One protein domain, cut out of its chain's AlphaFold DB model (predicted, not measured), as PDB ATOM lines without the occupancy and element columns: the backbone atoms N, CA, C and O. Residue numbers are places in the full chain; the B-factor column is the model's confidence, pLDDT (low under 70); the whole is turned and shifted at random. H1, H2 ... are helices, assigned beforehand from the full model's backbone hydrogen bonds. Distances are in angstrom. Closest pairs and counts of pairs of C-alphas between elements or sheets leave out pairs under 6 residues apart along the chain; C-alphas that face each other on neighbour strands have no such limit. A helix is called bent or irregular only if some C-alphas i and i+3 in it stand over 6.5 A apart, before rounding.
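This is residues 179 to 226 of the 264 residues of an uncharacterized protein of Mycobacteriaceae bacterium (UniProt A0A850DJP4). Three helices, H1, H2 and H3, form a small up-and-down bundle, each running back against the one before it, with their centres at the corners of a triangle. H2 is the helix that both others pack on, and it is broken by a sharp kink near residue 200; H1 and H3 run the same way and come near each other with few close C-alphas. The printed part has 48 residues with three named helices, in the order H1, H2, H3, and no named strand; the class is all helix. The whole is compact, with a radius of gyration of the C-alphas of 9.5 A, and is rounded, its C-alphas spanning 25 by 17 by 16 A.

H1, residues 179 to 190, touches H2, residues 193 to 208, and the closest C-alphas of the two are those of Ala 180 and Val 207, 6.2 A apart. They form a helical hairpin, running opposite ways at a shallow tilt of 24 degrees. H2 also touches H3, residues 213 to 224, with the closest C-alphas those of Val 195 and Ala 224, 6.7 A apart. H2 and H3 form a second helical hairpin, opposite ways at a shallow tilt of 24 degrees. H1 and H3 are close but not clearly touching, with the C-alphas of Leu 187 and Ala 220 the closest pair at 7.3 A. These two run the same way at a shallow tilt of 33 degrees, only just short of steep. Every O i to N i+4 pair is within hydrogen-bond range in H1 and H3, while in H2 10 of 12 are.

H1 begins at C-alpha 179, (108.120, 146.060, 155.837), and measures 17.0 A from first to last C-alpha. H2, the longest helix with 16 residues, begins at C-alpha 193, (90.589, 152.462, 166.799), and measures 20.1 A. H2 has a kink of 77 degrees near residue 200, and it is irregular: C-alphas 198 and 201 are 8.2 A apart, and its line is a rough one. H3 measures 16.0 A and ends at C-alpha 224, (95.257, 148.367, 174.761).

The two C-alphas farthest apart, those of Glu 179 and Glu 226, are also the first and last printed, 27.3 A from each other. The printed part has no cut. Both links are tight, with 2 residues between H1 and H2 and 4 between H2 and H3. The mean pLDDT of the printed part is 78.2, and residues 194, 197 and 201 of the model are under 70.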
ATOM      1  N   GLU A 179     108.079 146.742 154.540       71.19
ATOM      2  CA  GLU A 179     108.120 146.060 155.837       71.19
ATOM      3  C   GLU A 179     107.527 146.884 156.997       71.19
ATOM      4  O   GLU A 179     106.950 146.336 157.934       71.19
ATOM      5  N   ALA A 180     107.641 148.213 156.960       73.75
ATOM      6  CA  ALA A 180     107.013 149.107 157.931       73.75
ATOM      7  C   ALA A 180     105.501 149.229 157.696       73.75
ATOM      8  O   ALA A 180     104.753 149.311 158.665       73.75
ATOM      9  N   VAL A 181     105.045 149.178 156.437       78.00
ATOM     10  CA  VAL A 181     103.609 149.171 156.102       78.00
ATOM     11  C   VAL A 181     102.920 147.958 156.729       78.00
ATOM     12  O   VAL A 181     101.966 148.134 157.482       78.00
ATOM     13  N   GLY A 182     103.469 146.754 156.528       81.81
ATOM     14  CA  GLY A 182     102.896 145.530 157.104       81.81
ATOM     15  C   GLY A 182     102.865 145.532 158.639       81.81
ATOM     16  O   GLY A 182     101.919 145.037 159.249       81.81
ATOM     17  N   ARG A 183     103.858 146.152 159.292       80.44
ATOM     18  CA  ARG A 183     103.862 146.308 160.759       80.44
ATOM     19  C   ARG A 183     102.845 147.335 161.257       80.44
ATOM     20  O   ARG A 183     102.225 147.103 162.291       80.44
ATOM     21  N   VAL A 184     102.649 148.444 160.538       80.75
ATOM     22  CA  VAL A 184     101.595 149.425 160.854       80.75
ATOM     23  C   VAL A 184     100.214 148.788 160.723       80.75
ATOM     24  O   VAL A 184      99.391 148.970 161.615       80.75
ATOM     25  N   GLU A 185      99.970 148.024 159.658       82.50
ATOM     26  CA  GLU A 185      98.706 147.304 159.458       82.50
ATOM     27  C   GLU A 185      98.473 146.274 160.568       82.50
ATOM     28  O   GLU A 185      97.430 146.305 161.214       82.50
ATOM     29  N   SER A 186      99.486 145.473 160.913       83.06
ATOM     30  CA  SER A 186      99.391 144.511 162.019       83.06
ATOM     31  C   SER A 186      99.076 145.166 163.371       83.06
ATOM     32  O   SER A 186      98.293 144.624 164.152       83.06
ATOM     33  N   LEU A 187      99.652 146.336 163.670       84.25
ATOM     34  CA  LEU A 187      99.315 147.081 164.888       84.25
ATOM     35  C   LEU A 187      97.902 147.666 164.829       84.25
ATOM     36  O   LEU A 187      97.218 147.703 165.849       84.25
ATOM     37  N   ARG A 188      97.459 148.107 163.651       82.94
ATOM     38  CA  ARG A 188      96.123 148.667 163.440       82.94
ATOM     39  C   ARG A 188      95.023 147.620 163.604       82.94
ATOM     40  O   ARG A 188      93.983 147.946 164.159       82.94
ATOM     41  N   ASP A 189      95.283 146.384 163.190       80.88
ATOM     42  CA  ASP A 189      94.356 145.258 163.355       80.88
ATOM     43  C   ASP A 189      94.245 144.797 164.816       80.88
ATOM     44  O   ASP A 189      93.246 144.208 165.223       80.88
ATOM     45  N   ARG A 190      95.281 145.056 165.623       81.12
ATOM     46  CA  ARG A 190      95.372 144.596 167.018       81.12
ATOM     47  C   ARG A 190      94.964 145.639 168.044       81.12
ATOM     48  O   ARG A 190      94.627 145.278 169.168       81.12
ATOM     49  N   LEU A 191      95.044 146.915 167.688       81.44
ATOM     50  CA  LEU A 191      94.718 148.014 168.581       81.44
ATOM     51  C   LEU A 191      93.317 148.543 168.279       81.44
ATOM     52  O   LEU A 191      93.002 148.819 167.121       81.44
ATOM     53  N   PRO A 192      92.487 148.778 169.306       79.88
ATOM     54  CA  PRO A 192      91.219 149.453 169.103       79.88
ATOM     55  C   PRO A 192      91.417 150.816 168.430       79.88
ATOM     56  O   PRO A 192      92.357 151.552 168.749       79.88
ATOM     57  N   GLY A 193      90.491 151.205 167.549       72.44
ATOM     58  CA  GLY A 193      90.589 152.462 166.799       72.44
ATOM     59  C   GLY A 193      90.781 153.705 167.681       72.44
ATOM     60  O   GLY A 193      91.479 154.635 167.286       72.44
ATOM     61  N   VAL A 194      90.244 153.708 168.909       68.19
ATOM     62  CA  VAL A 194      90.440 154.797 169.885       68.19
ATOM     63  C   VAL A 194      91.889 154.915 170.372       68.19
ATOM     64  O   VAL A 194      92.411 156.026 170.490       68.19
ATOM     65  N   VAL A 195      92.568 153.785 170.589       76.69
ATOM     66  CA  VAL A 195      93.983 153.735 170.985       76.69
ATOM     67  C   VAL A 195      94.836 154.253 169.833       76.69
ATOM     68  O   VAL A 195      95.729 155.075 170.039       76.69
ATOM     69  N   TRP A 196      94.487 153.879 168.599       75.62
ATOM     70  CA  TRP A 196      95.135 154.399 167.396       75.62
ATOM     71  C   TRP A 196      94.930 155.907 167.214       75.62
ATOM     72  O   TRP A 196      95.863 156.629 166.871       75.62
ATOM     73  N   CYS A 197      93.730 156.423 167.482       68.88
ATOM     74  CA  CYS A 197      93.456 157.859 167.433       68.88
ATOM     75  C   CYS A 197      94.286 158.651 168.453       68.88
ATOM     76  O   CYS A 197      94.689 159.778 168.163       68.88
ATOM     77  N   ARG A 198      94.541 158.082 169.639       72.50
ATOM     78  CA  ARG A 198      95.314 158.738 170.703       72.50
ATOM     79  C   ARG A 198      96.822 158.647 170.476       72.50
ATOM     80  O   ARG A 198      97.521 159.642 170.645       72.50
ATOM     81  N   HIS A 199      97.302 157.472 170.076       76.75
ATOM     82  CA  HIS A 199      98.727 157.125 170.067       76.75
ATOM     83  C   HIS A 199      99.299 156.899 168.662       76.75
ATOM     84  O   HIS A 199     100.452 156.503 168.524       76.75
ATOM     85  N   GLY A 200      98.532 157.158 167.600       73.00
ATOM     86  CA  GLY A 200      98.892 156.793 166.226       73.00
ATOM     87  C   GLY A 200     100.222 157.369 165.737       73.00
ATOM     88  O   GLY A 200     100.976 156.662 165.079       73.00
ATOM     89  N   ALA A 201     100.548 158.613 166.102       65.81
ATOM     90  CA  ALA A 201     101.844 159.211 165.764       65.81
ATOM     91  C   ALA A 201     103.007 158.486 166.470       65.81
ATOM     92  O   ALA A 201     103.976 158.095 165.830       65.81
ATOM     93  N   PHE A 202     102.857 158.201 167.765       76.12
ATOM     94  CA  PHE A 202     103.842 157.457 168.553       76.12
ATOM     95  C   PHE A 202     104.047 156.025 168.034       76.12
ATOM     96  O   PHE A 202     105.178 155.554 167.941       76.12
ATOM     97  N   LEU A 203     102.966 155.341 167.654       79.50
ATOM     98  CA  LEU A 203     103.019 153.987 167.097       79.50
ATOM     99  C   LEU A 203     103.710 153.954 165.731       79.50
ATOM    100  O   LEU A 203     104.482 153.038 165.455       79.50
ATOM    101  N   GLN A 204     103.481 154.966 164.892       74.75
ATOM    102  CA  GLN A 204     104.194 155.114 163.624       74.75
ATOM    103  C   GLN A 204     105.695 155.329 163.849       74.75
ATOM    104  O   GLN A 204     106.505 154.664 163.205       74.75
ATOM    105  N   ASP A 205     106.071 156.174 164.810       70.25
ATOM    106  CA  ASP A 205     107.475 156.410 165.160       70.25
ATOM    107  C   ASP A 205     108.153 155.146 165.717       70.25
ATOM    108  O   ASP A 205     109.286 154.827 165.351       70.25
ATOM    109  N   LEU A 206     107.437 154.369 166.534       77.06
ATOM    110  CA  LEU A 206     107.880 153.074 167.062       77.06
ATOM    111  C   LEU A 206     108.173 152.054 165.961       77.06
ATOM    112  O   LEU A 206     109.193 151.360 166.003       77.06
ATOM    113  N   VAL A 207     107.295 151.974 164.958       79.94
ATOM    114  CA  VAL A 207     107.529 151.132 163.785       79.94
ATOM    115  C   VAL A 207     108.776 151.629 163.052       79.94
ATOM    116  O   VAL A 207     109.684 150.842 162.782       79.94
ATOM    117  N   MET A 208     108.900 152.930 162.800       74.19
ATOM    118  CA  MET A 208     110.055 153.494 162.089       74.19
ATOM    119  C   MET A 208     111.392 153.337 162.823       74.19
ATOM    120  O   MET A 208     112.439 153.318 162.179       74.19
ATOM    121  N   ALA A 209     111.373 153.166 164.143       73.62
ATOM    122  CA  ALA A 209     112.563 152.935 164.952       73.62
ATOM    123  C   ALA A 209     113.118 151.493 164.877       73.62
ATOM    124  O   ALA A 209     114.099 151.200 165.558       73.62
ATOM    125  N   GLU A 210     112.535 150.611 164.050       75.50
ATOM    126  CA  GLU A 210     112.942 149.198 163.890       75.50
ATOM    127  C   GLU A 210     112.899 148.401 165.206       75.50
ATOM    128  O   GLU A 210     113.676 147.473 165.426       75.50
ATOM    129  N   VAL A 211     111.969 148.752 166.097       77.31
ATOM    130  CA  VAL A 211     111.796 148.037 167.364       77.31
ATOM    131  C   VAL A 211     111.424 146.568 167.097       77.31
ATOM    132  O   VAL A 211     110.582 146.311 166.226       77.31
ATOM    133  N   PRO A 212     112.026 145.597 167.822       84.25
ATOM    134  CA  PRO A 212     111.687 144.185 167.680       84.25
ATOM    135  C   PRO A 212     110.189 143.939 167.862       84.25
ATOM    136  O   PRO A 212     109.562 144.540 168.736       84.25
ATOM    137  N   GLN A 213     109.626 143.010 167.082       80.62
ATOM    138  CA  GLN A 213     108.186 142.733 167.100       80.62
ATOM    139  C   GLN A 213     107.676 142.389 168.506       80.62
ATOM    140  O   GLN A 213     106.647 142.901 168.918       80.62
ATOM    141  N   THR A 214     108.448 141.636 169.293       80.00
ATOM    142  CA  THR A 214     108.098 141.290 170.679       80.00
ATOM    143  C   THR A 214     107.953 142.510 171.594       80.00
ATOM    144  O   THR A 214     107.091 142.523 172.467       80.00
ATOM    145  N   ALA A 215     108.757 143.557 171.397       77.75
ATOM    146  CA  ALA A 215     108.638 144.801 172.156       77.75
ATOM    147  C   ALA A 215     107.452 145.646 171.667       77.75
ATOM    148  O   ALA A 215     106.737 146.214 172.492       77.75
ATOM    149  N   LEU A 216     107.190 145.671 170.355       83.38
ATOM    150  CA  LEU A 216     105.966 146.269 169.808       83.38
ATOM    151  C   LEU A 216     104.713 145.581 170.357       83.38
ATOM    152  O   LEU A 216     103.754 146.264 170.697       83.38
ATOM    153  N   ASP A 217     104.739 144.257 170.506       82.38
ATOM    154  CA  ASP A 217     103.626 143.474 171.041       82.38
ATOM    155  C   ASP A 217     103.332 143.826 172.503       82.38
ATOM    156  O   ASP A 217     102.173 144.015 172.869       82.38
ATOM    157  N   VAL A 218     104.379 143.959 173.325       84.50
ATOM    158  CA  VAL A 218     104.259 144.359 174.736       84.50
ATOM    159  C   VAL A 218     103.732 145.787 174.860       84.50
ATOM    160  O   VAL A 218     102.835 146.044 175.661       84.50
ATOM    161  N   ILE A 219     104.256 146.715 174.054       79.75
ATOM    162  CA  ILE A 219     103.805 148.111 174.052       79.75
ATOM    163  C   ILE A 219     102.348 148.195 173.592       79.75
ATOM    164  O   ILE A 219     101.544 148.859 174.239       79.75
ATOM    165  N   ALA A 220     101.984 147.493 172.517       84.06
ATOM    166  CA  ALA A 220     100.612 147.446 172.025       84.06
ATOM    167  C   ALA A 220      99.653 146.874 173.079       84.06
ATOM    168  O   ALA A 220      98.596 147.458 173.302       84.06
ATOM    169  N   GLY A 221     100.037 145.797 173.773       82.56
ATOM    170  CA  GLY A 221      99.259 145.249 174.889       82.56
ATOM    171  C   GLY A 221      99.063 146.269 176.013       82.56
ATOM    172  O   GLY A 221      97.936 146.549 176.402       82.56
ATOM    173  N   SER A 222     100.142 146.927 176.445       86.19
ATOM    174  CA  SER A 222     100.068 147.956 177.489       86.19
ATOM    175  C   SER A 222      99.183 149.146 177.109       86.19
ATOM    176  O   SER A 222      98.564 149.735 177.991       86.19
ATOM    177  N   LEU A 223      99.155 149.536 175.832       82.50
ATOM    178  CA  LEU A 223      98.308 150.628 175.343       82.50
ATOM    179  C   LEU A 223      96.848 150.196 175.170       82.50
ATOM    180  O   LEU A 223      95.951 151.020 175.325       82.50
ATOM    181  N   ALA A 224      96.603 148.927 174.841       82.62
ATOM    182  CA  ALA A 224      95.257 148.367 174.761       82.62
ATOM    183  C   ALA A 224      94.600 148.252 176.148       82.62
ATOM    184  O   ALA A 224      93.398 148.481 176.264       82.62
ATOM    185  N   ASP A 225      95.394 147.967 177.182       78.50
ATOM    186  CA  ASP A 225      94.946 147.867 178.578       78.50
ATOM    187  C   ASP A 225      94.819 149.238 179.279       78.50
ATOM    188  O   ASP A 225      94.375 149.323 180.428       78.50
ATOM    189  N   GLU A 226      95.212 150.331 178.616       76.62
ATOM    190  CA  GLU A 226      95.099 151.679 179.168       76.62
ATOM    191  C   GLU A 226      93.621 152.087 179.289       76.62
ATOM    192  O   GLU A 226      92.882 152.144 178.303       76.62
TER     193      GLU A 226